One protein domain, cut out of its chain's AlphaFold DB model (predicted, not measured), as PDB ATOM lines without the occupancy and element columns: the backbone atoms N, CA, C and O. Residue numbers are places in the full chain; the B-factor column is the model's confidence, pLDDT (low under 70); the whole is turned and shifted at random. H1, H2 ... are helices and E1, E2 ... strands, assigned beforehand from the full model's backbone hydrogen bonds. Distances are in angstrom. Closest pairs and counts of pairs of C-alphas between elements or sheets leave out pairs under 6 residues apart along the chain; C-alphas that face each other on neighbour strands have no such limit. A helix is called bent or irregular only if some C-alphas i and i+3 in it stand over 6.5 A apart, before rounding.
ATOM      1  N   ILE A   5      42.600  56.442  20.171       98.25
ATOM      2  CA  ILE A   5      44.006  56.726  19.874       98.25
ATOM      3  C   ILE A   5      44.345  58.050  20.545       98.25
ATOM      4  O   ILE A   5      43.761  59.077  20.199       98.25
ATOM      5  N   GLY A   6      45.261  58.022  21.512       97.88
ATOM      6  CA  GLY A   6      45.671  59.221  22.234       97.88
ATOM      7  C   GLY A   6      46.227  60.293  21.294       97.88
ATOM      8  O   GLY A   6      46.979  59.996  20.364       97.88
ATOM      9  N   SER A   7      45.878  61.555  21.538       97.75
ATOM     10  CA  SER A   7      46.294  62.684  20.690       97.75
ATOM     11  C   SER A   7      47.813  62.886  20.637       97.75
ATOM     12  O   SER A   7      48.324  63.414  19.654       97.75
ATOM     13  N   ARG A   8      48.545  62.401  21.647       97.38
ATOM     14  CA  ARG A   8      50.012  62.442  21.755       97.38
ATOM     15  C   ARG A   8      50.666  61.097  21.416       97.38
ATOM     16  O   ARG A   8      51.825  60.862  21.763       97.38
ATOM     17  N   TRP A   9      49.949  60.194  20.736       97.19
ATOM     18  CA  TRP A   9      50.432  58.858  20.350       97.19
ATOM     19  C   TRP A   9      51.740  58.887  19.551       97.19
ATOM     20  O   TRP A   9      52.635  58.069  19.769       97.19
ATOM     21  N   THR A  10      51.862  59.827  18.614       96.06
ATOM     22  CA  THR A  10      53.026  59.949  17.722       96.06
ATOM     23  C   THR A  10      54.272  60.473  18.434       96.06
ATOM     24  O   THR A  10      55.379  60.191  17.985       96.06
ATOM     25  N   GLU A  11      54.109  61.159  19.567       94.50
ATOM     26  CA  GLU A  11      55.208  61.661  20.401       94.50
ATOM     27  C   GLU A  11      55.853  60.557  21.258       94.50
ATOM     28  O   GLU A  11      56.917  60.755  21.854       94.50
ATOM     29  N   GLN A  12      55.215  59.384  21.349       93.06
ATOM     30  CA  GLN A  12      55.691  58.304  22.201       93.06
ATOM     31  C   GLN A  12      56.715  57.433  21.478       93.06
ATOM     32  O   GLN A  12      56.415  56.787  20.473       93.06
ATOM     33  N   SER A  13      57.912  57.329  22.059       90.62
ATOM     34  CA  SER A  13      58.891  56.307  21.667       90.62
ATOM     35  C   SER A  13      58.399  54.902  22.015       90.62
ATOM     36  O   SER A  13      58.626  53.950  21.271       90.62
ATOM     37  N   ARG A  14      57.676  54.775  23.133       93.44
ATOM     38  CA  ARG A  14      57.022  53.541  23.557       93.44
ATOM     39  C   ARG A  14      55.511  53.659  23.394       93.44
ATOM     40  O   ARG A  14      54.842  54.306  24.192       93.44
ATOM     41  N   LYS A  15      54.977  53.000  22.370       96.62
ATOM     42  CA  LYS A  15      53.567  53.060  21.984       96.62
ATOM     43  C   LYS A  15      52.783  51.936  22.650       96.62
ATOM     44  O   LYS A  15      52.869  50.785  22.218       96.62
ATOM     45  N   ILE A  16      52.052  52.271  23.713       97.94
ATOM     46  CA  ILE A  16      51.312  51.305  24.537       97.94
ATOM     47  C   ILE A  16      49.851  51.228  24.082       97.94
ATOM     48  O   ILE A  16      49.089  52.176  24.270       97.94
ATOM     49  N   LEU A  17      49.451  50.083  23.530       98.38
ATOM     50  CA  LEU A  17      48.053  49.746  23.266       98.38
ATOM     51  C   LEU A  17      47.500  48.891  24.414       98.38
ATOM     52  O   LEU A  17      47.976  47.787  24.676       98.38
ATOM     53  N   LEU A  18      46.473  49.404  25.083       98.56
ATOM     54  CA  LEU A  18      45.734  48.720  26.137       98.56
ATOM     55  C   LEU A  18      44.492  48.040  25.551       98.56
ATOM     56  O   LEU A  18      43.759  48.651  24.773       98.56
ATOM     57  N   LEU A  19      44.256  46.782  25.930       98.31
ATOM     58  CA  LEU A  19      43.193  45.948  25.363       98.31
ATOM     59  C   LEU A  19      42.232  45.453  26.451       98.31
ATOM     60  O   LEU A  19      42.570  44.545  27.215       98.31
ATOM     61  N   GLY A  20      41.053  46.075  26.531       96.56
ATOM     62  CA  GLY A  20      39.936  45.658  27.382       96.56
ATOM     63  C   GLY A  20      39.201  44.427  26.842       96.56
ATOM     64  O   GLY A  20      39.595  43.853  25.828       96.56
ATOM     65  N   GLU A  21      38.142  43.994  27.529       95.38
ATOM     66  CA  GLU A  21      37.354  42.827  27.110       95.38
ATOM     67  C   GLU A  21      36.323  43.186  26.042       95.38
ATOM     68  O   GLU A  21      36.547  42.943  24.861       95.38
ATOM     69  N   SER A  22      35.211  43.766  26.465       93.62
ATOM     70  CA  SER A  22      34.086  44.210  25.658       93.62
ATOM     71  C   SER A  22      33.476  45.417  26.361       93.62
ATOM     72  O   SER A  22      33.773  45.689  27.528       93.62
ATOM     73  N   HIS A  23      32.584  46.115  25.674       92.00
ATOM     74  CA  HIS A  23      31.674  47.025  26.359       92.00
ATOM     75  C   HIS A  23      30.635  46.266  27.175       92.00
ATOM     76  O   HIS A  23      30.451  45.057  26.994       92.00
ATOM     77  N   TYR A  24      29.986  46.979  28.087       87.19
ATOM     78  CA  TYR A  24      28.976  46.444  28.986       87.19
ATOM     79  C   TYR A  24      27.720  47.299  28.896       87.19
ATOM     80  O   TYR A  24      27.793  48.511  29.094       87.19
ATOM     81  N   ILE A  25      26.589  46.653  28.619       86.31
ATOM     82  CA  ILE A  25      25.274  47.286  28.675       86.31
ATOM     83  C   ILE A  25      24.670  46.976  30.055       86.31
ATOM     84  O   ILE A  25      24.646  45.803  30.441       86.31
ATOM     85  N   PRO A  26      24.227  47.981  30.832       82.44
ATOM     86  CA  PRO A  26      23.588  47.750  32.123       82.44
ATOM     87  C   PRO A  26      22.340  46.873  32.024       82.44
ATOM     88  O   PRO A  26      21.621  46.913  31.031       82.44
ATOM     89  N   GLY A  27      22.064  46.110  33.086       81.44
ATOM     90  CA  GLY A  27      20.946  45.165  33.131       81.44
ATOM     91  C   GLY A  27      19.578  45.804  32.893       81.44
ATOM     92  O   GLY A  27      18.724  45.186  32.268       81.44
ATOM     93  N   ASP A  28      19.368  47.035  33.359       82.50
ATOM     94  CA  ASP A  28      18.093  47.730  33.160       82.50
ATOM     95  C   ASP A  28      17.893  48.170  31.704       82.50
ATOM     96  O   ASP A  28      16.819  47.934  31.159       82.50
ATOM     97  N   GLU A  29      18.943  48.660  31.042       82.94
ATOM     98  CA  GLU A  29      18.913  49.005  29.612       82.94
ATOM     99  C   GLU A  29      18.682  47.767  28.728       82.94
ATOM    100  O   GLU A  29      17.964  47.810  27.731       82.94
ATOM    101  N   LEU A  30      19.251  46.619  29.116       80.38
ATOM    102  CA  LEU A  30      19.049  45.351  28.408       80.38
ATOM    103  C   LEU A  30      17.588  44.906  28.391       80.38
ATOM    104  O   LEU A  30      17.131  44.376  27.382       80.38
ATOM    105  N   LYS A  31      16.844  45.134  29.480       80.56
ATOM    106  CA  LYS A  31      15.423  44.760  29.553       80.56
ATOM    107  C   LYS A  31      14.586  45.529  28.541       80.56
ATOM    108  O   LYS A  31      13.592  44.993  28.060       80.56
ATOM    109  N   ASP A  32      14.952  46.771  28.250       79.69
ATOM    110  CA  ASP A  32      14.238  47.581  27.267       79.69
ATOM    111  C   ASP A  32      14.585  47.125  25.843       79.69
ATOM    112  O   ASP A  32      13.675  46.890  25.049       79.69
ATOM    113  N   LEU A  33      15.855  46.798  25.572       79.88
ATOM    114  CA  LEU A  33      16.257  46.163  24.308       79.88
ATOM    115  C   LEU A  33      15.543  44.831  24.034       79.88
ATOM    116  O   LEU A  33      15.176  44.534  22.896       79.88
ATOM    117  N   GLU A  34      15.373  44.003  25.067       80.69
ATOM    118  CA  GLU A  34      14.687  42.715  24.951       80.69
ATOM    119  C   GLU A  34      13.199  42.889  24.620       80.69
ATOM    120  O   GLU A  34      12.675  42.158  23.779       80.69
ATOM    121  N   LYS A  35      12.519  43.868  25.237       76.75
ATOM    122  CA  LYS A  35      11.105  44.171  24.941       76.75
ATOM    123  C   LYS A  35      10.912  44.610  23.494       76.75
ATOM    124  O   LYS A  35       9.944  44.193  22.858       76.75
ATOM    125  N   ASP A  36      11.853  45.395  22.982       77.31
ATOM    126  CA  ASP A  36      11.775  45.962  21.638       77.31
ATOM    127  C   ASP A  36      12.266  44.992  20.550       77.31
ATOM    128  O   ASP A  36      12.241  45.319  19.364       77.31
ATOM    129  N   ASN A  37      12.632  43.757  20.928       71.31
ATOM    130  CA  ASN A  37      13.192  42.731  20.042       71.31
ATOM    131  C   ASN A  37      14.394  43.250  19.244       71.31
ATOM    132  O   ASN A  37      14.522  42.989  18.042       71.31
ATOM    133  N   GLU A  38      15.278  43.987  19.916       80.25
ATOM    134  CA  GLU A  38      16.392  44.643  19.256       80.25
ATOM    135  C   GLU A  38      17.298  43.617  18.556       80.25
ATOM    136  O   GLU A  38      17.890  42.721  19.171       80.25
ATOM    137  N   THR A  39      17.432  43.761  17.237       81.75
ATOM    138  CA  THR A  39      18.128  42.780  16.388       81.75
ATOM    139  C   THR A  39      19.602  42.613  16.761       81.75
ATOM    140  O   THR A  39      20.156  41.518  16.639       81.75
ATOM    141  N   HIS A  40      20.227  43.653  17.319       85.12
ATOM    142  CA  HIS A  40      21.605  43.628  17.809       85.12
ATOM    143  C   HIS A  40      21.864  42.595  18.916       85.12
ATOM    144  O   HIS A  40      23.002  42.131  19.048       85.12
ATOM    145  N   LEU A  41      20.838  42.204  19.686       82.25
ATOM    146  CA  LEU A  41      20.972  41.189  20.738       82.25
ATOM    147  C   LEU A  41      21.280  39.800  20.166       82.25
ATOM    148  O   LEU A  41      21.982  39.010  20.799       82.25
ATOM    149  N   THR A  42      20.790  39.512  18.957       83.19
ATOM    150  CA  THR A  42      20.929  38.198  18.310       83.19
ATOM    151  C   THR A  42      21.867  38.216  17.103       83.19
ATOM    152  O   THR A  42      22.509  37.201  16.831       83.19
ATOM    153  N   ASP A  43      22.024  39.359  16.425       87.94
ATOM    154  CA  ASP A  43      22.820  39.472  15.201       87.94
ATOM    155  C   ASP A  43      23.662  40.758  15.119       87.94
ATOM    156  O   ASP A  43      23.595  41.539  14.169       87.94
ATOM    157  N   TRP A  44      24.505  40.974  16.130       91.25
ATOM    158  CA  TRP A  44      25.387  42.144  16.224       91.25
ATOM    159  C   TRP A  44      26.214  42.421  14.955       91.25
ATOM    160  O   TRP A  44      26.326  43.557  14.514       91.25
ATOM    161  N   TYR A  45      26.817  41.388  14.363       92.19
ATOM    162  CA  TYR A  45      27.808  41.556  13.292       92.19
ATOM    163  C   TYR A  45      27.215  41.758  11.894       92.19
ATOM    164  O   TYR A  45      27.974  42.044  10.971       92.19
ATOM    165  N   ASN A  46      25.904  41.572  11.720       90.88
ATOM    166  CA  ASN A  46      25.213  41.928  10.477       90.88
ATOM    167  C   ASN A  46      24.517  43.296  10.569       90.88
ATOM    168  O   ASN A  46      23.916  43.732   9.590       90.88
ATOM    169  N   ASN A  47      24.631  43.979  11.710       88.38
ATOM    170  CA  ASN A  47      24.126  45.328  11.929       88.38
ATOM    171  C   ASN A  47      25.284  46.317  12.137       88.38
ATOM    172  O   ASN A  47      26.436  45.924  12.346       88.38
ATOM    173  N   THR A  48      24.994  47.616  12.037       85.69
ATOM    174  CA  THR A  48      25.988  48.665  12.295       85.69
ATOM    175  C   THR A  48      25.876  49.148  13.734       85.69
ATOM    176  O   THR A  48      24.789  49.341  14.245       85.69
ATOM    177  N   SER A  49      26.992  49.440  14.399       86.00
ATOM    178  CA  SER A  49      26.914  50.095  15.712       86.00
ATOM    179  C   SER A  49      26.276  51.491  15.650       86.00
ATOM    180  O   SER A  49      25.877  52.010  16.684       86.00
ATOM    181  N   ASP A  50      26.195  52.102  14.463       82.50
ATOM    182  CA  ASP A  50      25.682  53.466  14.282       82.50
ATOM    183  C   ASP A  50      24.164  53.572  14.491       82.50
ATOM    184  O   ASP A  50      23.665  54.651  14.797       82.50
ATOM    185  N   ASN A  51      23.430  52.466  14.327       78.62
ATOM    186  CA  ASN A  51      21.997  52.387  14.604       78.62
ATOM    187  C   ASN A  51      21.698  51.537  15.845       78.62
ATOM    188  O   ASN A  51      20.561  51.101  16.022       78.62
ATOM    189  N   PHE A  52      22.700  51.296  16.698       81.81
ATOM    190  CA  PHE A  52      22.467  50.641  17.975       81.81
ATOM    191  C   PHE A  52      21.615  51.557  18.856       81.81
ATOM    192  O   PHE A  52      22.071  52.645  19.198       81.81
ATOM    193  N   TYR A  53      20.393  51.089  19.140       74.25
ATOM    194  CA  TYR A  53      19.315  51.667  19.950       74.25
ATOM    195  C   TYR A  53      19.569  53.058  20.558       74.25
ATOM    196  O   TYR A  53      20.516  53.278  21.322       74.25
ATOM    197  N   GLU A  54      18.668  53.995  20.253       70.62
ATOM    198  CA  GLU A  54      18.762  55.391  20.679       70.62
ATOM    199  C   GLU A  54      18.945  55.499  22.205       70.62
ATOM    200  O   GLU A  54      18.150  54.988  22.986       70.62
ATOM    201  N   GLY A  55      20.037  56.142  22.632       71.88
ATOM    202  CA  GLY A  55      20.410  56.279  24.046       71.88
ATOM    203  C   GLY A  55      21.482  55.302  24.544       71.88
ATOM    204  O   GLY A  55      22.113  55.587  25.559       71.88
ATOM    205  N   LEU A  56      21.782  54.214  23.817       81.25
ATOM    206  CA  LEU A  56      22.796  53.232  24.241       81.25
ATOM    207  C   LEU A  56      24.140  53.325  23.516       81.25
ATOM    208  O   LEU A  56      25.090  52.628  23.883       81.25
ATOM    209  N   ALA A  57      24.253  54.220  22.533       82.69
ATOM    210  CA  ALA A  57      25.498  54.482  21.812       82.69
ATOM    211  C   ALA A  57      26.669  54.826  22.759       82.69
ATOM    212  O   ALA A  57      27.792  54.359  22.559       82.69
ATOM    213  N   ASP A  58      26.396  55.553  23.845       85.88
ATOM    214  CA  ASP A  58      27.385  55.931  24.861       85.88
ATOM    215  C   ASP A  58      28.035  54.722  25.554       85.88
ATOM    216  O   ASP A  58      29.216  54.770  25.908       85.88
ATOM    217  N   TYR A  59      27.302  53.615  25.724       86.81
ATOM    218  CA  TYR A  59      27.837  52.401  26.353       86.81
ATOM    219  C   TYR A  59      28.815  51.651  25.457       86.81
ATOM    220  O   TYR A  59      29.609  50.855  25.957       86.81
ATOM    221  N   ILE A  60      28.769  51.893  24.145       90.69
ATOM    222  CA  ILE A  60      29.649  51.264  23.160       90.69
ATOM    223  C   ILE A  60      30.700  52.231  22.593       90.69
ATOM    224  O   ILE A  60      31.547  51.836  21.780       90.69
ATOM    225  N   ASP A  61      30.714  53.481  23.060       92.75
ATOM    226  CA  ASP A  61      31.706  54.477  22.679       92.75
ATOM    227  C   ASP A  61      32.984  54.353  23.521       92.75
ATOM    228  O   ASP A  61      33.138  54.917  24.606       92.75
ATOM    229  N   THR A  62      33.972  53.634  22.985       94.94
ATOM    230  CA  THR A  62      35.298  53.529  23.610       94.94
ATOM    231  C   THR A  62      35.949  54.895  23.831       94.94
ATOM    232  O   THR A  62      36.672  55.061  24.813       94.94
ATOM    233  N   ARG A  63      35.740  55.868  22.937       95.44
ATOM    234  CA  ARG A  63      36.432  57.159  23.000       95.44
ATOM    235  C   ARG A  63      35.854  58.023  24.109       95.44
ATOM    236  O   ARG A  63      36.628  58.477  24.949       95.44
ATOM    237  N   GLY A  64      34.531  58.163  24.154       94.25
ATOM    238  CA  GLY A  64      33.824  58.862  25.220       94.25
ATOM    239  C   GLY A  64      34.094  58.243  26.588       94.25
ATOM    240  O   GLY A  64      34.436  58.958  27.523       94.25
ATOM    241  N   VAL A  65      34.069  56.909  26.707       93.62
ATOM    242  CA  VAL A  65      34.379  56.219  27.974       93.62
ATOM    243  C   VAL A  65      35.801  56.523  28.466       93.62
ATOM    244  O   VAL A  65      35.997  56.804  29.649       93.62
ATOM    245  N   VAL A  66      36.798  56.494  27.577       96.06
ATOM    246  CA  VAL A  66      38.193  56.808  27.937       96.06
ATOM    247  C   VAL A  66      38.354  58.282  28.316       96.06
ATOM    248  O   VAL A  66      39.036  58.577  29.295       96.06
ATOM    249  N   GLN A  67      37.714  59.197  27.584       95.12
ATOM    250  CA  GLN A  67      37.736  60.633  27.883       95.12
ATOM    251  C   GLN A  67      37.093  60.940  29.238       95.12
ATOM    252  O   GLN A  67      37.713  61.620  30.058       95.12
ATOM    253  N   LYS A  68      35.913  60.364  29.511       94.25
ATOM    254  CA  LYS A  68      35.231  60.459  30.808       94.25
ATOM    255  C   LYS A  68      36.135  59.956  31.936       94.25
ATOM    256  O   LYS A  68      36.325  60.618  32.953       94.25
ATOM    257  N   ALA A  69      36.780  58.807  31.732       94.88
ATOM    258  CA  ALA A  69      37.675  58.231  32.727       94.88
ATOM    259  C   ALA A  69      38.986  59.013  32.946       94.88
ATOM    260  O   ALA A  69      39.609  58.868  34.003       94.88
ATOM    261  N   ASP A  70      39.430  59.820  31.977       96.12
ATOM    262  CA  ASP A  70      40.606  60.676  32.148       96.12
ATOM    263  C   ASP A  70      40.293  61.977  32.898       96.12
ATOM    264  O   ASP A  70      41.212  62.572  33.456       96.12
ATOM    265  N   ASN A  71      39.022  62.381  32.989       94.62
ATOM    266  CA  ASN A  71      38.595  63.638  33.618       94.62
ATOM    267  C   ASN A  71      37.600  63.429  34.776       94.62
ATOM    268  O   ASN A  71      36.548  64.062  34.800       94.62
ATOM    269  N   PRO A  72      37.901  62.572  35.775       91.81
ATOM    270  CA  PRO A  72      36.946  62.248  36.837       91.81
ATOM    271  C   PRO A  72      36.564  63.439  37.729       91.81
ATOM    272  O   PRO A  72      35.525  63.377  38.380       91.81
ATOM    273  N   ASP A  73      37.383  64.494  37.780       89.50
ATOM    274  CA  ASP A  73      37.083  65.703  38.560       89.50
ATOM    275  C   ASP A  73      35.940  66.522  37.931       89.50
ATOM    276  O   ASP A  73      35.187  67.174  38.650       89.50
ATOM    277  N   GLU A  74      35.786  66.457  36.604       91.81
ATOM    278  CA  GLU A  74      34.732  67.148  35.845       91.81
ATOM    279  C   GLU A  74      33.537  66.222  35.566       91.81
ATOM    280  O   GLU A  74      32.386  66.614  35.735       91.81
ATOM    281  N   GLU A  75      33.812  64.973  35.188       91.81
ATOM    282  CA  GLU A  75      32.820  63.984  34.730       91.81
ATOM    283  C   GLU A  75      32.237  63.143  35.876       91.81
ATOM    284  O   GLU A  75      31.255  62.416  35.713       91.81
ATOM    285  N   GLY A  76      32.852  63.225  37.056       91.81
ATOM    286  CA  GLY A  76      32.502  62.423  38.215       91.81
ATOM    287  C   GLY A  76      33.141  61.033  38.216       91.81
ATOM    288  O   GLY A  76      33.516  60.440  37.201       91.81
ATOM    289  N   TYR A  77      33.269  60.480  39.420       91.75
ATOM    290  CA  TYR A  77      33.821  59.149  39.616       91.75
ATOM    291  C   TYR A  77      32.761  58.064  39.409       91.75
ATOM    292  O   TYR A  77      31.754  58.032  40.116       91.75
ATOM    293  N   ALA A  78      33.032  57.101  38.526       89.06
ATOM    294  CA  ALA A  78      32.124  55.989  38.258       89.06
ATOM    295  C   ALA A  78      32.788  54.628  38.514       89.06
ATOM    296  O   ALA A  78      33.832  54.299  37.949       89.06
ATOM    297  N   LYS A  79      32.152  53.781  39.335       86.19
ATOM    298  CA  LYS A  79      32.655  52.430  39.659       86.19
ATOM    299  C   LYS A  79      32.968  51.570  38.414       86.19
ATOM    300  O   LYS A  79      34.006  50.907  38.440       86.19
ATOM    301  N   PRO A  80      32.172  51.580  37.325       85.69
ATOM    302  CA  PRO A  80      32.513  50.840  36.104       85.69
ATOM    303  C   PRO A  80      33.851  51.261  35.469       85.69
ATOM    304  O   PRO A  80      34.523  50.440  34.849       85.69
ATOM    305  N   LEU A  81      34.300  52.501  35.692       91.50
ATOM    306  CA  LEU A  81      35.539  53.049  35.128       91.50
ATOM    307  C   LEU A  81      36.789  52.746  35.969       91.50
ATOM    308  O   LEU A  81      37.895  53.174  35.641       91.50
ATOM    309  N   MET A  82      36.655  51.937  37.025       92.88
ATOM    310  CA  MET A  82      37.756  51.550  37.917       92.88
ATOM    311  C   MET A  82      38.966  50.938  37.201       92.88
ATOM    312  O   MET A  82      40.097  51.094  37.670       92.88
ATOM    313  N   ILE A  83      38.750  50.266  36.065       94.69
ATOM    314  CA  ILE A  83      39.841  49.778  35.217       94.69
ATOM    315  C   ILE A  83      40.744  50.930  34.758       94.69
ATOM    316  O   ILE A  83      41.963  50.853  34.907       94.69
ATOM    317  N   PHE A  84      40.145  52.015  34.273       96.25
ATOM    318  CA  PHE A  84      40.850  53.170  33.741       96.25
ATOM    319  C   PHE A  84      41.546  53.947  34.848       96.25
ATOM    320  O   PHE A  84      42.721  54.261  34.701       96.25
ATOM    321  N   TYR A  85      40.886  54.183  35.986       96.44
ATOM    322  CA  TYR A  85      41.489  54.925  37.098       96.44
ATOM    323  C   TYR A  85      42.731  54.227  37.660       96.44
ATOM    324  O   TYR A  85      43.757  54.867  37.904       96.44
ATOM    325  N   ASN A  86      42.679  52.900  37.821       97.06
ATOM    326  CA  ASN A  86      43.832  52.140  38.296       97.06
ATOM    327  C   ASN A  86      44.969  52.131  37.265       97.06
ATOM    328  O   ASN A  86      46.119  52.337  37.647       97.06
ATOM    329  N   ILE A  87      44.667  51.961  35.974       97.56
ATOM    330  CA  ILE A  87      45.664  52.056  34.896       97.56
ATOM    331  C   ILE A  87      46.296  53.454  34.850       97.56
ATOM    332  O   ILE A  87      47.523  53.568  34.864       97.56
ATOM    333  N   LYS A  88      45.469  54.507  34.847       96.88
ATOM    334  CA  LYS A  88      45.870  55.920  34.846       96.88
ATOM    335  C   LYS A  88      46.829  56.212  35.995       96.88
ATOM    336  O   LYS A  88      47.894  56.786  35.770       96.88
ATOM    337  N   ARG A  89      46.490  55.763  37.209       96.38
ATOM    338  CA  ARG A  89      47.338  55.926  38.397       96.38
ATOM    339  C   ARG A  89      48.720  55.310  38.197       96.38
ATOM    340  O   ARG A  89      49.718  55.967  38.480       96.38
ATOM    341  N   GLU A  90      48.800  54.067  37.723       97.69
ATOM    342  CA  GLU A  90      50.103  53.414  37.550       97.69
ATOM    343  C   GLU A  90      50.912  54.030  36.397       97.69
ATOM    344  O   GLU A  90      52.110  54.253  36.553       97.69
ATOM    345  N   LEU A  91      50.276  54.377  35.272       97.06
ATOM    346  CA  LEU A  91      50.942  55.082  34.170       97.06
ATOM    347  C   LEU A  91      51.537  56.416  34.637       97.06
ATOM    348  O   LEU A  91      52.714  56.668  34.380       97.06
ATOM    349  N   LYS A  92      50.768  57.223  35.380       96.50
ATOM    350  CA  LYS A  92      51.218  58.509  35.939       96.50
ATOM    351  C   LYS A  92      52.383  58.349  36.917       96.50
ATOM    352  O   LYS A  92      53.349  59.104  36.858       96.50
ATOM    353  N   ASN A  93      52.310  57.354  37.799       96.50
ATOM    354  CA  ASN A  93      53.304  57.163  38.857       96.50
ATOM    355  C   ASN A  93      54.624  56.563  38.357       96.50
ATOM    356  O   ASN A  93      55.674  56.857  38.930       96.50
ATOM    357  N   TYR A  94      54.581  55.723  37.320       95.94
ATOM    358  CA  TYR A  94      55.737  54.936  36.877       95.94
ATOM    359  C   TYR A  94      56.256  55.303  35.483       95.94
ATOM    360  O   TYR A  94      57.242  54.724  35.034       95.94
ATOM    361  N   THR A  95      55.657  56.295  34.822       93.56
ATOM    362  CA  THR A  95      56.173  56.854  33.567       93.56
ATOM    363  C   THR A  95      56.642  58.287  33.822       93.56
ATOM    364  O   THR A  95      55.801  59.177  33.932       93.56
ATOM    365  N   PRO A  96      57.962  58.560  33.902       90.62
ATOM    366  CA  PRO A  96      58.481  59.874  34.303       90.62
ATOM    367  C   PRO A  96      57.902  61.060  33.521       90.62
ATOM    368  O   PRO A  96      57.600  62.091  34.116       90.62
ATOM    369  N   LYS A  97      57.680  60.893  32.209       90.00
ATOM    370  CA  LYS A  97      57.087  61.923  31.341       90.00
ATOM    371  C   LYS A  97      55.641  62.283  31.702       90.00
ATOM    372  O   LYS A  97      55.204  63.368  31.358       90.00
ATOM    373  N   LEU A  98      54.917  61.397  32.384       94.06
ATOM    374  CA  LEU A  98      53.489  61.553  32.677       94.06
ATOM    375  C   LEU A  98      53.211  62.070  34.094       94.06
ATOM    376  O   LEU A  98      52.068  62.366  34.428       94.06
ATOM    377  N   LYS A  99      54.238  62.188  34.945       92.38
ATOM    378  CA  LYS A  99      54.079  62.494  36.376       92.38
ATOM    379  C   LYS A  99      53.339  63.812  36.637       92.38
ATOM    380  O   LYS A  99      52.552  63.891  37.580       92.38
ATOM    381  N   ASN A 100      53.572  64.813  35.789       92.56
ATOM    382  CA  ASN A 100      52.995  66.154  35.912       92.56
ATOM    383  C   ASN A 100      51.790  66.382  34.989       92.56
ATOM    384  O   ASN A 100      51.227  67.470  34.988       92.56
ATOM    385  N   GLU A 101      51.389  65.374  34.217       94.50
ATOM    386  CA  GLU A 101      50.272  65.496  33.287       94.50
ATOM    387  C   GLU A 101      48.941  65.356  34.047       94.50
ATOM    388  O   GLU A 101      48.779  64.496  34.930       94.50
ATOM    389  N   SER A 102      47.977  66.224  33.740       91.69
ATOM    390  CA  SER A 102      46.609  66.143  34.276       91.69
ATOM    391  C   SER A 102      45.853  64.959  33.661       91.69
ATOM    392  O   SER A 102      45.206  64.174  34.365       91.69
ATOM    393  N   GLN A 103      46.034  64.783  32.354       95.69
ATOM    394  CA  GLN A 103      45.471  63.722  31.530       95.69
ATOM    395  C   GLN A 103      46.552  62.723  31.117       95.69
ATOM    396  O   GLN A 103      47.688  63.090  30.827       95.69
ATOM    397  N   ILE A 104      46.205  61.442  31.098       97.44
ATOM    398  CA  ILE A 104      47.156  60.347  30.861       97.44
ATOM    399  C   ILE A 104      46.813  59.579  29.591       97.44
ATOM    400  O   ILE A 104      47.714  59.143  28.870       97.44
ATOM    401  N   PHE A 105      45.526  59.436  29.278       97.81
ATOM    402  CA  PHE A 105      45.101  58.700  28.099       97.81
ATOM    403  C   PHE A 105      45.536  59.340  26.770       97.81
ATOM    404  O   PHE A 105      45.851  58.563  25.874       97.81
ATOM    405  N   PRO A 106      45.736  60.670  26.618       97.94
ATOM    406  CA  PRO A 106      46.353  61.248  25.421       97.94
ATOM    407  C   PRO A 106      47.675  60.604  24.977       97.94
ATOM    408  O   PRO A 106      48.021  60.690  23.803       97.94
ATOM    409  N   PHE A 107      48.408  59.944  25.876       97.81
ATOM    410  CA  PHE A 107      49.711  59.335  25.595       97.81
ATOM    411  C   PHE A 107      49.642  57.843  25.246       97.81
ATOM    412  O   PHE A 107      50.657  57.247  24.893       97.81
ATOM    413  N   VAL A 108      48.476  57.210  25.348       97.88
ATOM    414  CA  VAL A 108      48.299  55.774  25.087       97.88
ATOM    415  C   VAL A 108      47.112  55.540  24.158       97.88
ATOM    416  O   VAL A 108      46.339  56.447  23.867       97.88
ATOM    417  N   SER A 109      46.965  54.313  23.667       98.31
ATOM    418  CA  SER A 109      45.766  53.901  22.933       98.31
ATOM    419  C   SER A 109      45.010  52.849  23.732       98.31
ATOM    420  O   SER A 109      45.620  52.047  24.444       98.31
ATOM    421  N   PHE A 110      43.687  52.835  23.609       98.19
ATOM    422  CA  PHE A 110      42.820  51.875  24.282       98.19
ATOM    423  C   PHE A 110      41.749  51.353  23.325       98.19
ATOM    424  O   PHE A 110      41.189  52.096  22.519       98.19
ATOM    425  N   TYR A 111      41.449  50.065  23.431       93.81
ATOM    426  CA  TYR A 111      40.411  49.407  22.647       93.81
ATOM    427  C   TYR A 111      39.865  48.190  23.407       93.81
ATOM    428  O   TYR A 111      40.620  47.490  24.076       93.81
ATOM    429  N   ASN A 112      38.563  47.919  23.318       96.19
ATOM    430  CA  ASN A 112      37.984  46.673  23.831       96.19
ATOM    431  C   ASN A 112      38.132  45.572  22.786       96.19
ATOM    432  O   ASN A 112      37.671  45.751  21.670       96.19
ATOM    433  N   TYR A 113      38.758  44.447  23.132       97.81
ATOM    434  CA  TYR A 113      39.121  43.410  22.166       97.81
ATOM    435  C   TYR A 113      37.921  42.859  21.383       97.81
ATOM    436  O   TYR A 113      37.976  42.799  20.153       97.81
ATOM    437  N   PHE A 114      36.845  42.496  22.080       97.25
ATOM    438  CA  PHE A 114      35.609  42.027  21.468       97.25
ATOM    439  C   PHE A 114      34.752  43.200  20.998       97.25
ATOM    440  O   PHE A 114      34.503  44.156  21.734       97.25
ATOM    441  N   GLN A 115      34.270  43.085  19.761       94.69
ATOM    442  CA  GLN A 115      33.446  44.101  19.114       94.69
ATOM    443  C   GLN A 115      31.974  44.037  19.534       94.69
ATOM    444  O   GLN A 115      31.274  45.038  19.437       94.69
ATOM    445  N   ARG A 116      31.493  42.878  19.985       93.56
ATOM    446  CA  ARG A 116      30.144  42.730  20.527       93.56
ATOM    447  C   ARG A 116      30.136  43.087  22.018       93.56
ATOM    448  O   ARG A 116      30.981  42.564  22.751       93.56
ATOM    449  N   PRO A 117      29.214  43.942  22.488       91.25
ATOM    450  CA  PRO A 117      29.035  44.198  23.909       91.25
ATOM    451  C   PRO A 117      28.625  42.935  24.666       91.25
ATOM    452  O   PRO A 117      28.093  41.972  24.109       91.25
ATOM    453  N   HIS A 118      28.852  42.947  25.973       88.19
ATOM    454  CA  HIS A 118      28.262  41.953  26.844       88.19
ATOM    455  C   HIS A 118      26.821  42.348  27.175       88.19
ATOM    456  O   HIS A 118      26.592  43.399  27.769       88.19
ATOM    457  N   PHE A 119      25.881  41.476  26.812       82.38
ATOM    458  CA  PHE A 119      24.449  41.641  27.065       82.38
ATOM    459  C   PHE A 119      23.952  40.844  28.284       82.38
ATOM    460  O   PHE A 119      22.804  40.426  28.317       82.38
ATOM    461  N   ILE A 120      24.815  40.552  29.265       72.38
ATOM    462  CA  ILE A 120      24.403  39.894  30.516       72.38
ATOM    463  C   ILE A 120      24.983  40.680  31.690       72.38
ATOM    464  O   ILE A 120      26.172  41.001  31.714       72.38
ATOM    465  N   GLU A 121      24.148  40.987  32.677       66.88
ATOM    466  CA  GLU A 121      24.573  41.748  33.848       66.88
ATOM    467  C   GLU A 121      25.587  40.987  34.717       66.88
ATOM    468  O   GLU A 121      25.487  39.779  34.931       66.88
ATOM    469  N   GLY A 122      26.588  41.713  35.232       63.28
ATOM    470  CA  GLY A 122      27.557  41.203  36.213       63.28
ATOM    471  C   GLY A 122      28.500  40.113  35.692       63.28
ATOM    472  O   GLY A 122      29.297  39.566  36.460       63.28
ATOM    473  N   GLY A 123      28.415  39.797  34.401       69.81
ATOM    474  CA  GLY A 123      29.174  38.749  33.756       69.81
ATOM    475  C   GLY A 123      30.384  39.250  32.977       69.81
ATOM    476  O   GLY A 123      30.774  40.416  32.988       69.81
ATOM    477  N   SER A 124      30.990  38.300  32.285       79.50
ATOM    478  CA  SER A 124      32.041  38.518  31.302       79.50
ATOM    479  C   SER A 124      31.549  37.917  29.994       79.50
ATOM    480  O   SER A 124      30.864  36.889  30.023       79.50
ATOM    481  N   ILE A 125      31.927  38.503  28.855       86.75
ATOM    482  CA  ILE A 125      31.356  38.141  27.554       86.75
ATOM    483  C   ILE A 125      31.384  36.629  27.317       86.75
ATOM    484  O   ILE A 125      32.421  35.975  27.437       86.75
ATOM    485  N   GLN A 126      30.235  36.052  26.983       88.31
ATOM    486  CA  GLN A 126      30.172  34.690  26.465       88.31
ATOM    487  C   GLN A 126      30.472  34.763  24.968       88.31
ATOM    488  O   GLN A 126      29.571  34.944  24.150       88.31
ATOM    489  N   ASN A 127      31.765  34.765  24.635       92.75
ATOM    490  CA  ASN A 127      32.246  34.881  23.263       92.75
ATOM    491  C   ASN A 127      32.075  33.555  22.505       92.75
ATOM    492  O   ASN A 127      32.338  32.481  23.045       92.75
ATOM    493  N   ASN A 128      31.686  33.645  21.237       93.56
ATOM    494  CA  ASN A 128      31.618  32.533  20.292       93.56
ATOM    495  C   ASN A 128      32.745  32.627  19.243       93.56
ATOM    496  O   ASN A 128      33.614  33.501  19.302       93.56
ATOM    497  N   GLU A 129      32.769  31.706  18.279       94.88
ATOM    498  CA  GLU A 129      33.792  31.691  17.229       94.88
ATOM    499  C   GLU A 129      33.768  32.949  16.348       94.88
ATOM    500  O   GLU A 129      34.831  33.503  16.053       94.88
ATOM    501  N   ARG A 130      32.571  33.447  16.002       95.38
ATOM    502  CA  ARG A 130      32.399  34.680  15.220       95.38
ATOM    503  C   ARG A 130      32.970  35.886  15.967       95.38
ATOM    504  O   ARG A 130      33.682  36.682  15.362       95.38
ATOM    505  N   ASP A 131      32.749  35.977  17.282       96.38
ATOM    506  CA  ASP A 131      33.356  37.016  18.123       96.38
ATOM    507  C   ASP A 131      34.884  36.957  18.097       96.38
ATOM    508  O   ASP A 131      35.546  37.987  17.976       96.38
ATOM    509  N   ASN A 132      35.446  35.752  18.206       97.00
ATOM    510  CA  ASN A 132      36.893  35.554  18.224       97.00
ATOM    511  C   ASN A 132      37.538  35.947  16.890       97.00
ATOM    512  O   ASN A 132      38.597  36.575  16.889       97.00
ATOM    513  N   GLU A 133      36.913  35.583  15.765       97.00
ATOM    514  CA  GLU A 133      37.389  35.939  14.426       97.00
ATOM    515  C   GLU A 133      37.351  37.452  14.210       97.00
ATOM    516  O   GLU A 133      38.378  38.059  13.900       97.00
ATOM    517  N   VAL A 134      36.196  38.082  14.445       97.06
ATOM    518  CA  VAL A 134      36.038  39.527  14.240       97.06
ATOM    519  C   VAL A 134      36.975  40.316  15.157       97.06
ATOM    520  O   VAL A 134      37.622  41.259  14.696       97.06
ATOM    521  N   ALA A 135      37.116  39.920  16.426       97.62
ATOM    522  CA  ALA A 135      38.038  40.560  17.363       97.62
ATOM    523  C   ALA A 135      39.496  40.487  16.879       97.62
ATOM    524  O   ALA A 135      40.201  41.502  16.871       97.62
ATOM    525  N   PHE A 136      39.938  39.312  16.421       97.81
ATOM    526  CA  PHE A 136      41.303  39.108  15.944       97.81
ATOM    527  C   PHE A 136      41.593  39.909  14.669       97.81
ATOM    528  O   PHE A 136      42.575  40.655  14.627       97.81
ATOM    529  N   GLN A 137      40.722  39.832  13.655       97.00
ATOM    530  CA  GLN A 137      40.908  40.572  12.398       97.00
ATOM    531  C   GLN A 137      40.839  42.087  12.602       97.00
ATOM    532  O   GLN A 137      41.604  42.843  11.988       97.00
ATOM    533  N   THR A 138      39.971  42.549  13.506       97.19
ATOM    534  CA  THR A 138      39.883  43.977  13.821       97.19
ATOM    535  C   THR A 138      41.150  44.455  14.523       97.19
ATOM    536  O   THR A 138      41.735  45.456  14.108       97.19
ATOM    537  N   LEU A 139      41.652  43.708  15.515       97.69
ATOM    538  CA  LEU A 139      42.921  44.029  16.169       97.69
ATOM    539  C   LEU A 139      44.092  44.017  15.177       97.69
ATOM    540  O   LEU A 139      44.903  44.940  15.199       97.69
ATOM    541  N   LYS A 140      44.161  43.032  14.272       96.75
ATOM    542  CA  LYS A 140      45.181  42.959  13.207       96.75
ATOM    543  C   LYS A 140      45.141  44.203  12.310       96.75
ATOM    544  O   LYS A 140      46.184  44.743  11.948       96.75
ATOM    545  N   SER A 141      43.947  44.700  11.995       96.44
ATOM    546  CA  SER A 141      43.759  45.923  11.202       96.44
ATOM    547  C   SER A 141      44.186  47.181  11.964       96.44
ATOM    548  O   SER A 141      44.954  47.986  11.437       96.44
ATOM    549  N   VAL A 142      43.774  47.323  13.229       96.81
ATOM    550  CA  VAL A 142      44.196  48.433  14.102       96.81
ATOM    551  C   VAL A 142      45.715  48.436  14.281       96.81
ATOM    552  O   VAL A 142      46.355  49.480  14.157       96.81
ATOM    553  N   PHE A 143      46.306  47.264  14.512       96.81
ATOM    554  CA  PHE A 143      47.740  47.084  14.698       96.81
ATOM    555  C   PHE A 143      48.549  47.588  13.501       96.81
ATOM    556  O   PHE A 143      49.496  48.355  13.681       96.81
ATOM    557  N   LYS A 144      48.138  47.230  12.278       95.88
ATOM    558  CA  LYS A 144      48.792  47.686  11.039       95.88
ATOM    559  C   LYS A 144      48.831  49.210  10.911       95.88
ATOM    560  O   LYS A 144      49.791  49.745  10.356       95.88
ATOM    561  N   ILE A 145      47.809  49.893  11.427       96.06
ATOM    562  CA  ILE A 145      47.675  51.352  11.361       96.06
ATOM    563  C   ILE A 145      48.526  52.018  12.446       96.06
ATOM    564  O   ILE A 145      49.361  52.868  12.139       96.06
ATOM    565  N   ILE A 146      48.334  51.640  13.713       96.56
ATOM    566  CA  ILE A 146      48.886  52.415  14.838       96.56
ATOM    567  C   ILE A 146      50.259  51.922  15.303       96.56
ATOM    568  O   ILE A 146      50.966  52.680  15.974       96.56
ATOM    569  N   LYS A 147      50.635  50.690  14.923       96.25
ATOM    570  CA  LYS A 147      51.940  50.045  15.155       96.25
ATOM    571  C   LYS A 147      52.436  50.234  16.597       96.25
ATOM    572  O   LYS A 147      53.427  50.941  16.817       96.25
ATOM    573  N   PRO A 148      51.712  49.691  17.595       97.25
ATOM    574  CA  PRO A 148      52.149  49.758  18.983       97.25
ATOM    575  C   PRO A 148      53.463  48.989  19.158       97.25
ATOM    576  O   PRO A 148      53.705  48.026  18.447       97.25
ATOM    577  N   THR A 149      54.298  49.380  20.120       97.12
ATOM    578  CA  THR A 149      55.499  48.607  20.499       97.12
ATOM    579  C   THR A 149      55.243  47.714  21.713       97.12
ATOM    580  O   THR A 149      55.974  46.756  21.965       97.12
ATOM    581  N   LEU A 150      54.169  47.999  22.457       97.69
ATOM    582  CA  LEU A 150      53.698  47.205  23.581       97.69
ATOM    583  C   LEU A 150      52.173  47.079  23.529       97.69
ATOM    584  O   LEU A 150      51.459  48.078  23.537       97.69
ATOM    585  N   MET A 151      51.679  45.847  23.542       98.12
ATOM    586  CA  MET A 151      50.272  45.509  23.723       98.12
ATOM    587  C   MET A 151      50.069  44.884  25.099       98.12
ATOM    588  O   MET A 151      50.709  43.886  25.441       98.12
ATOM    589  N   ILE A 152      49.157  45.458  25.882       98.38
ATOM    590  CA  ILE A 152      48.796  44.940  27.201       98.38
ATOM    591  C   ILE A 152      47.306  44.633  27.219       98.38
ATOM    592  O   ILE A 152      46.467  45.530  27.286       98.38
ATOM    593  N   PHE A 153      46.978  43.347  27.234       98.38
ATOM    594  CA  PHE A 153      45.631  42.900  27.547       98.38
ATOM    595  C   PHE A 153      45.344  43.139  29.024       98.38
ATOM    596  O   PHE A 153      46.002  42.578  29.897       98.38
ATOM    597  N   VAL A 154      44.340  43.961  29.304       96.94
ATOM    598  CA  VAL A 154      43.808  44.217  30.647       96.94
ATOM    599  C   VAL A 154      42.534  43.398  30.899       96.94
ATOM    600  O   VAL A 154      41.753  43.698  31.795       96.94
ATOM    601  N   SER A 155      42.340  42.329  30.119       95.12
ATOM    602  CA  SER A 155      41.404  41.231  30.367       95.12
ATOM    603  C   SER A 155      42.076  39.895  30.047       95.12
ATOM    604  O   SER A 155      42.602  39.683  28.950       95.12
ATOM    605  N   THR A 156      42.019  38.959  30.998       93.25
ATOM    606  CA  THR A 156      42.506  37.587  30.798       93.25
ATOM    607  C   THR A 156      41.738  36.874  29.686       93.25
ATOM    608  O   THR A 156      42.343  36.133  28.914       93.25
ATOM    609  N   LYS A 157      40.422  37.110  29.570       94.56
ATOM    610  CA  LYS A 157      39.580  36.483  28.543       94.56
ATOM    611  C   LYS A 157      39.955  36.976  27.147       94.56
ATOM    612  O   LYS A 157      40.177  36.155  26.260       94.56
ATOM    613  N   ALA A 158      40.115  38.291  26.984       97.00
ATOM    614  CA  ALA A 158      40.588  38.878  25.734       97.00
ATOM    615  C   ALA A 158      41.967  38.328  25.338       97.00
ATOM    616  O   ALA A 158      42.144  37.878  24.208       97.00
ATOM    617  N   LYS A 159      42.917  38.263  26.288       97.25
ATOM    618  CA  LYS A 159      44.245  37.678  26.040       97.25
ATOM    619  C   LYS A 159      44.145  36.229  25.568       97.25
ATOM    620  O   LYS A 159      44.821  35.851  24.620       97.25
ATOM    621  N   HIS A 160      43.341  35.409  26.239       96.12
ATOM    622  CA  HIS A 160      43.222  33.994  25.900       96.12
ATOM    623  C   HIS A 160      42.613  33.810  24.501       96.12
ATOM    624  O   HIS A 160      43.185  33.093  23.684       96.12
ATOM    625  N   SER A 161      41.518  34.512  24.188       97.56
ATOM    626  CA  SER A 161      40.921  34.476  22.845       97.56
ATOM    627  C   SER A 161      41.921  34.908  21.766       97.56
ATOM    628  O   SER A 161      42.106  34.194  20.779       97.56
ATOM    629  N   PHE A 162      42.650  36.006  22.000       97.75
ATOM    630  CA  PHE A 162      43.720  36.460  21.113       97.75
ATOM    631  C   PHE A 162      44.794  35.394  20.885       97.75
ATOM    632  O   PHE A 162      45.099  35.080  19.737       97.75
ATOM    633  N   MET A 163      45.347  34.814  21.954       96.25
ATOM    634  CA  MET A 163      46.409  33.812  21.830       96.25
ATOM    635  C   MET A 163      45.926  32.577  21.067       96.25
ATOM    636  O   MET A 163      46.648  32.083  20.209       96.25
ATOM    637  N   ASN A 164      44.698  32.112  21.314       95.62
ATOM    638  CA  ASN A 164      44.136  30.961  20.607       95.62
ATOM    639  C   ASN A 164      44.026  31.209  19.097       95.62
ATOM    640  O   ASN A 164      44.393  30.336  18.314       95.62
ATOM    641  N   LYS A 165      43.582  32.406  18.684       95.88
ATOM    642  CA  LYS A 165      43.536  32.784  17.262       95.88
ATOM    643  C   LYS A 165      44.932  32.990  16.680       95.88
ATOM    644  O   LYS A 165      45.218  32.490  15.599       95.88
ATOM    645  N   LEU A 166      45.846  33.613  17.424       95.19
ATOM    646  CA  LEU A 166      47.236  33.763  16.995       95.19
ATOM    647  C   LEU A 166      47.912  32.398  16.771       95.19
ATOM    648  O   LEU A 166      48.666  32.234  15.813       95.19
ATOM    649  N   TYR A 167      47.622  31.390  17.602       93.12
ATOM    650  CA  TYR A 167      48.151  30.031  17.444       93.12
ATOM    651  C   TYR A 167      47.584  29.272  16.242       93.12
ATOM    652  O   TYR A 167      48.279  28.392  15.734       93.12
ATOM    653  N   SER A 168      46.417  29.642  15.712       91.38
ATOM    654  CA  SER A 168      45.878  29.071  14.468       91.38
ATOM    655  C   SER A 168      46.128  29.927  13.220       91.38
ATOM    656  O   SER A 168      45.984  29.426  12.111       91.38
ATOM    657  N   GLU A 169      46.572  31.176  13.375       92.81
ATOM    658  CA  GLU A 169      46.832  32.101  12.265       92.81
ATOM    659  C   GLU A 169      47.959  31.618  11.330       92.81
ATOM    660  O   GLU A 169      48.984  31.118  11.792       92.81
ATOM    661  N   VAL A 170      47.808  31.802  10.015       89.19
ATOM    662  CA  VAL A 170      48.847  31.423   9.036       89.19
ATOM    663  C   VAL A 170      50.068  32.339   9.148       89.19
ATOM    664  O   VAL A 170      51.204  31.874   9.213       89.19
ATOM    665  N   ASP A 171      49.830  33.648   9.216       90.06
ATOM    666  CA  ASP A 171      50.867  34.656   9.416       90.06
ATOM    667  C   ASP A 171      51.110  34.885  10.915       90.06
ATOM    668  O   ASP A 171      50.469  35.725  11.551       90.06
ATOM    669  N   LYS A 172      52.054  34.132  11.491       81.12
ATOM    670  CA  LYS A 172      52.459  34.281  12.902       81.12
ATOM    671  C   LYS A 172      53.116  35.621  13.215       81.12
ATOM    672  O   LYS A 172      53.146  36.020  14.376       81.12
ATOM    673  N   ASN A 173      53.578  36.317  12.184       86.50
ATOM    674  CA  ASN A 173      54.357  37.539  12.283       86.50
ATOM    675  C   ASN A 173      53.487  38.798  12.142       86.50
ATOM    676  O   ASN A 173      53.981  39.927  12.107       86.50
ATOM    677  N   CYS A 174      52.160  38.636  12.118       90.50
ATOM    678  CA  CYS A 174      51.223  39.747  11.971       90.50
ATOM    679  C   CYS A 174      51.250  40.776  13.119       90.50
ATOM    680  O   CYS A 174      50.675  41.855  12.963       90.50
ATOM    681  N   PHE A 175      51.941  40.467  14.223       94.44
ATOM    682  CA  PHE A 175      52.198  41.363  15.355       94.44
ATOM    683  C   PHE A 175      53.699  41.510  15.680       94.44
ATOM    684  O   PHE A 175      54.075  41.714  16.836       94.44
ATOM    685  N   ASP A 176      54.567  41.391  14.672       88.44
ATOM    686  CA  ASP A 176      56.021  41.471  14.843       88.44
ATOM    687  C   ASP A 176      56.498  42.778  15.488       88.44
ATOM    688  O   ASP A 176      55.853  43.830  15.424       88.44
ATOM    689  N   ASN A 177      57.676  42.710  16.117       87.75
ATOM    690  CA  ASN A 177      58.332  43.825  16.813       87.75
ATOM    691  C   ASN A 177      57.492  44.458  17.937       87.75
ATOM    692  O   ASN A 177      57.773  45.572  18.379       87.75
ATOM    693  N   THR A 178      56.475  43.740  18.418       95.19
ATOM    694  CA  THR A 178      55.596  44.188  19.498       95.19
ATOM    695  C   THR A 178      55.675  43.230  20.660       95.19
ATOM    696  O   THR A 178      55.451  42.027  20.530       95.19
ATOM    697  N   LYS A 179      55.943  43.769  21.847       96.44
ATOM    698  CA  LYS A 179      55.806  42.989  23.071       96.44
ATOM    699  C   LYS A 179      54.323  42.823  23.381       96.44
ATOM    700  O   LYS A 179      53.617  43.815  23.525       96.44
ATOM    701  N   ILE A 180      53.859  41.586  23.526       96.69
ATOM    702  CA  ILE A 180      52.466  41.285  23.869       96.69
ATOM    703  C   ILE A 180      52.432  40.588  25.221       96.69
ATOM    704  O   ILE A 180      53.067  39.555  25.424       96.69
ATOM    705  N   ASP A 181      51.664  41.132  26.156       96.25
ATOM    706  CA  ASP A 181      51.372  40.451  27.411       96.25
ATOM    707  C   ASP A 181      49.989  40.865  27.932       96.25
ATOM    708  O   ASP A 181      49.233  41.574  27.275       96.25
ATOM    709  N   GLY A 182      49.625  40.402  29.120       95.88
ATOM    710  CA  GLY A 182      48.420  40.841  29.786       95.88
ATOM    711  C   GLY A 182      48.445  40.633  31.284       95.88
ATOM    712  O   GLY A 182      49.283  39.919  31.849       95.88
ATOM    713  N   VAL A 183      47.496  41.304  31.906       96.00
ATOM    714  CA  VAL A 183      47.282  41.445  33.337       96.00
ATOM    715  C   VAL A 183      45.789  41.246  33.608       96.00
ATOM    716  O   VAL A 183      44.969  41.420  32.702       96.00
ATOM    717  N   PRO A 184      45.399  40.854  34.830       94.06
ATOM    718  CA  PRO A 184      43.988  40.775  35.171       94.06
ATOM    719  C   PRO A 184      43.334  42.159  35.094       94.06
ATOM    720  O   PRO A 184      44.008  43.185  35.186       94.06
ATOM    721  N   HIS A 185      42.005  42.170  34.995       91.94
ATOM    722  CA  HIS A 185      41.216  43.396  34.950       91.94
ATOM    723  C   HIS A 185      41.533  44.309  36.136       91.94
ATOM    724  O   HIS A 185      41.396  43.897  37.293       91.94
ATOM    725  N   ALA A 186      41.935  45.551  35.853       92.81
ATOM    726  CA  ALA A 186      42.428  46.474  36.874       92.81
ATOM    727  C   ALA A 186      41.339  46.930  37.863       92.81
ATOM    728  O   ALA A 186      41.660  47.359  38.964       92.81
ATOM    729  N   GLY A 187      40.055  46.777  37.521       90.88
ATOM    730  CA  GLY A 187      38.935  46.958  38.455       90.88
ATOM    731  C   GLY A 187      38.599  45.731  39.320       90.88
ATOM    732  O   GLY A 187      37.680  45.796  40.128       90.88
ATOM    733  N   SER A 188      39.289  44.596  39.145       90.69
ATOM    734  CA  SER A 188      38.988  43.343  39.859       90.69
ATOM    735  C   SER A 188      39.911  43.106  41.059       90.69
ATOM    736  O   SER A 188      41.036  43.604  41.107       90.69
ATOM    737  N   ALA A 189      39.490  42.251  41.998       91.38
ATOM    738  CA  ALA A 189      40.320  41.846  43.139       91.38
ATOM    739  C   ALA A 189      41.656  41.193  42.719       91.38
ATOM    740  O   ALA A 189      42.658  41.307  43.426       91.38
ATOM    741  N   TRP A 190      41.697  40.550  41.546       91.00
ATOM    742  CA  TRP A 190      42.904  39.929  40.993       91.00
ATOM    743  C   TRP A 190      44.007  40.937  40.660       91.00
ATOM    744  O   TRP A 190      45.177  40.564  40.615       91.00
ATOM    745  N   TRP A 191      43.663  42.216  40.484       94.88
ATOM    746  CA  TRP A 191      44.642  43.286  40.309       94.88
ATOM    747  C   TRP A 191      45.620  43.373  41.484       94.88
ATOM    748  O   TRP A 191      46.822  43.521  41.271       94.88
ATOM    749  N   ASN A 192      45.115  43.201  42.710       95.44
ATOM    750  CA  ASN A 192      45.878  43.344  43.953       95.44
ATOM    751  C   ASN A 192      46.214  42.003  44.625       95.44
ATOM    752  O   ASN A 192      46.900  41.976  45.645       95.44
ATOM    753  N   ARG A 193      45.741  40.877  44.081       94.44
ATOM    754  CA  ARG A 193      45.996  39.543  44.635       94.44
ATOM    755  C   ARG A 193      47.252  38.935  44.012       94.44
ATOM    756  O   ARG A 193      47.395  38.922  42.790       94.44
ATOM    757  N   LYS A 194      48.147  38.402  44.850       93.94
ATOM    758  CA  LYS A 194      49.318  37.640  44.392       93.94
ATOM    759  C   LYS A 194      48.872  36.364  43.681       93.94
ATOM    760  O   LYS A 194      47.928  35.710  44.118       93.94
ATOM    761  N   SER A 195      49.566  36.008  42.608       89.31
ATOM    762  CA  SER A 195      49.304  34.782  41.856       89.31
ATOM    763  C   SER A 195      50.601  34.047  41.551       89.31
ATOM    764  O   SER A 195      51.580  34.661  41.120       89.31
ATOM    765  N   ALA A 196      50.588  32.722  41.709       86.25
ATOM    766  CA  ALA A 196      51.689  31.860  41.285       86.25
ATOM    767  C   ALA A 196      51.971  32.010  39.779       86.25
ATOM    768  O   ALA A 196      53.129  32.039  39.375       86.25
ATOM    769  N   ALA A 197      50.930  32.239  38.966       79.50
ATOM    770  CA  ALA A 197      51.058  32.490  37.527       79.50
ATOM    771  C   ALA A 197      51.882  33.751  37.190       79.50
ATOM    772  O   ALA A 197      52.302  33.931  36.050       79.50
ATOM    773  N   TYR A 198      52.106  34.632  38.170       78.44
ATOM    774  CA  TYR A 198      52.917  35.843  38.044       78.44
ATOM    775  C   TYR A 198      54.142  35.812  38.968       78.44
ATOM    776  O   TYR A 198      54.616  36.867  39.380       78.44
ATOM    777  N   ASN A 199      54.649  34.628  39.329       87.31
ATOM    778  CA  ASN A 199      55.775  34.460  40.258       87.31
ATOM    779  C   ASN A 199      55.518  35.139  41.616       87.31
ATOM    780  O   ASN A 199      56.345  35.899  42.115       87.31
ATOM    781  N   ASN A 200      54.331  34.905  42.189       91.38
ATOM    782  CA  ASN A 200      53.853  35.515  43.437       91.38
ATOM    783  C   ASN A 200      53.747  37.049  43.412       91.38
ATOM    784  O   ASN A 200      53.700  37.689  44.466       91.38
ATOM    785  N   ARG A 201      53.640  37.632  42.215       92.62
ATOM    786  CA  ARG A 201      53.327  39.048  42.010       92.62
ATOM    787  C   ARG A 201      51.832  39.248  41.791       92.62
ATOM    788  O   ARG A 201      51.091  38.328  41.438       92.62
ATOM    789  N   THR A 202      51.383  40.467  42.025       95.81
ATOM    790  CA  THR A 202      50.032  40.945  41.729       95.81
ATOM    791  C   THR A 202      49.895  41.331  40.254       95.81
ATOM    792  O   THR A 202      50.890  41.579  39.561       95.81
ATOM    793  N   GLY A 203      48.656  41.430  39.763       95.75
ATOM    794  CA  GLY A 203      48.388  41.983  38.431       95.75
ATOM    795  C   GLY A 203      48.943  43.400  38.260       95.75
ATOM    796  O   GLY A 203      49.554  43.702  37.234       95.75
ATOM    797  N   ARG A 204      48.818  44.220  39.310       97.12
ATOM    798  CA  ARG A 204      49.376  45.571  39.401       97.12
ATOM    799  C   ARG A 204      50.891  45.586  39.234       97.12
ATOM    800  O   ARG A 204      51.410  46.317  38.399       97.12
ATOM    801  N   GLU A 205      51.613  44.771  40.000       97.00
ATOM    802  CA  GLU A 205      53.076  44.702  39.910       97.00
ATOM    803  C   GLU A 205      53.526  44.242  38.526       97.00
ATOM    804  O   GLU A 205      54.499  44.777  37.991       97.00
ATOM    805  N   LYS A 206      52.824  43.270  37.928       96.31
ATOM    806  CA  LYS A 206      53.100  42.835  36.558       96.31
ATOM    807  C   LYS A 206      52.895  43.983  35.565       96.31
ATOM    808  O   LYS A 206      53.789  44.225  34.755       96.31
ATOM    809  N   PHE A 207      51.785  44.716  35.664       97.25
ATOM    810  CA  PHE A 207      51.520  45.890  34.829       97.25
ATOM    811  C   PHE A 207      52.640  46.925  34.940       97.25
ATOM    812  O   PHE A 207      53.184  47.330  33.917       97.25
ATOM    813  N   ILE A 208      53.052  47.267  36.168       97.31
ATOM    814  CA  ILE A 208      54.158  48.199  36.420       97.31
ATOM    815  C   ILE A 208      55.424  47.732  35.694       97.31
ATOM    816  O   ILE A 208      56.005  48.505  34.943       97.31
ATOM    817  N   SER A 209      55.816  46.456  35.814       96.25
ATOM    818  CA  SER A 209      57.000  45.972  35.082       96.25
ATOM    819  C   SER A 209      56.850  45.995  33.564       96.25
ATOM    820  O   SER A 209      57.847  46.133  32.862       96.25
ATOM    821  N   LEU A 210      55.632  45.847  33.037       96.19
ATOM    822  CA  LEU A 210      55.411  45.957  31.600       96.19
ATOM    823  C   LEU A 210      55.631  47.394  31.137       96.19
ATOM    824  O   LEU A 210      56.337  47.572  30.152       96.19
ATOM    825  N   ILE A 211      55.105  48.392  31.850       96.00
ATOM    826  CA  ILE A 211      55.208  49.808  31.458       96.00
ATOM    827  C   ILE A 211      56.567  50.450  31.781       96.00
ATOM    828  O   ILE A 211      56.887  51.484  31.198       96.00
ATOM    829  N   THR A 212      57.388  49.831  32.637       94.69
ATOM    830  CA  THR A 212      58.745  50.310  32.963       94.69
ATOM    831  C   THR A 212      59.873  49.536  32.284       94.69
ATOM    832  O   THR A 212      60.998  50.021  32.272       94.69
ATOM    833  N   ALA A 213      59.613  48.358  31.703       87.50
ATOM    834  CA  ALA A 213      60.651  47.598  30.997       87.50
ATOM    835  C   ALA A 213      61.187  48.383  29.789       87.50
ATOM    836  O   ALA A 213      60.377  48.824  28.979       87.50
TER     837      ALA A 213
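What this domain is: This is residues 5 to 213 of the 214 residues of an uncharacterized protein of Chryseobacterium sp (UniProt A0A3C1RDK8). A short, twisted sheet of four parallel strands forms the core, with H7 and H8 crossing each other over one face and H9 over the opposite face, where the long helix H6 packs on H9. H4 packs on the E2 edge of the sheet, while H1 and H2 lie far out beyond the strands' last residues, at one end of the longest axis, and long links join several of the parts. The printed part has 209 residues with nine named helices and four named strands, in the order E1 H1 H2 H3 H4 H5 H6 E2 H7 E3 H8 E4 H9; across the sheet the order is E2 E1 E3 E4. The class is mixed, helices and strands, and the whole is compact, with a radius of gyration of the C-alphas of 17.2 A and spans of 50 by 47 by 36 A.

How they stand to each other: In the sheet, E1, residues 16 to 20, is an inner strand between E2, residues 109 to 112, and E3, residues 150 to 153. N 18 and O 109 are 2.8 A apart across E2 and E1, and N 17 and O 150 are 2.8 A apart across E1 and E3, both within hydrogen-bond range. E4, residues 179 to 182, is the edge strand beside E3, with N 151 and O 179 within hydrogen-bond range at 2.8 A. H8, residues 156 to 168, is on the sheet at a height of 10.3 A, over E3, and runs along the strands. E3, H8 and E4 make a strand-helix-strand unit, two parallel neighbour strands with a helix between, with a right-handed crossover. H7, residues 129 to 146, lies on the same face at a height of 10.1 A, over E1 and only just over E2, with 3 of its C-alphas falling on E2. E2, H7 and E3 make a split unit, with E1 between its two strands, and its crossover is right-handed. H7 and H8 touch about perpendicular, at 87 degrees; their closest C-alphas, those of Asn 132 and Ser 161, are 6.2 A apart. On the opposite face H9, residues 203 to 212, lies over E3 at a height of 10.1 A. It touches H6, residues 79 to 94, at a steep tilt of 42 degrees, the closest C-alphas being those of Glu 90 and Ile 208, 6.7 A apart. H6 is irregular, with C-alphas 80 and 83 7.5 A apart, and it touches H4, residues 62 to 70, at a steep tilt of 64 degrees, closest at the C-alphas of Ala 69 and Phe 84, 6.1 A. H4 only grazes the sheet, with residues 62 to 66. Every O i to N i+4 pair is within hydrogen-bond range in H4, H7, H8 and H9, against 10 of 12 in H6.

Where its parts are: E1 begins at C-alpha 16 (51.312, 51.305, 24.537) and is 13.0 A long; E2, E3 and E4 measure 10.7 A, 10.0 A and 10.2 A. H7 is 25.7 A long, H6 23.4 A, H8 18.7 A, H9 14.4 A and H4 12.3 A. H1, residues 27 to 35, is 12.8 A long and ends at C-alpha 35 (11.105, 44.171, 24.941), with 4 of 5 O i to N i+4 pairs within hydrogen-bond range. H2, residues 40 to 46, 8.3 A, is irregular, with C-alphas 42 and 45 9.2 A apart; 1 of its 3 O i to N i+4 pairs and 1 of its 4 O i to N i+3 pairs are within range. It is close to H1 but not clearly touching, the closest C-alphas being those of Glu 34 and Leu 41, 7.7 A apart. H3, residues 57 to 60, 5.4 A, only just touches H4, only at the corner, with 3 pairs of C-alphas within 8 A. H5, residues 72 to 75, 4.9 A, is close to H4 but not clearly touching, with the C-alphas of Lys 68 and Glu 75 closest at 5.8 A; H3 and H5 are too short for an O i to N i+4 pair. H9 ends at C-alpha 212 (58.745, 50.310, 32.963).

The domain as a whole: The two C-alphas farthest apart are those of Lys 35 and Pro 96, 50.8 A. The printed part, residues 5 to 213, has no cut. The links H6 to E2, E2 to H7 and E4 to H9 are long, with 14, 16 and 20 residues. In the last, residues 194 to 195 pair antiparallel with residues 201 to 202. The mean pLDDT of the printed part is 91.6, and residues 121 to 123 are under 70.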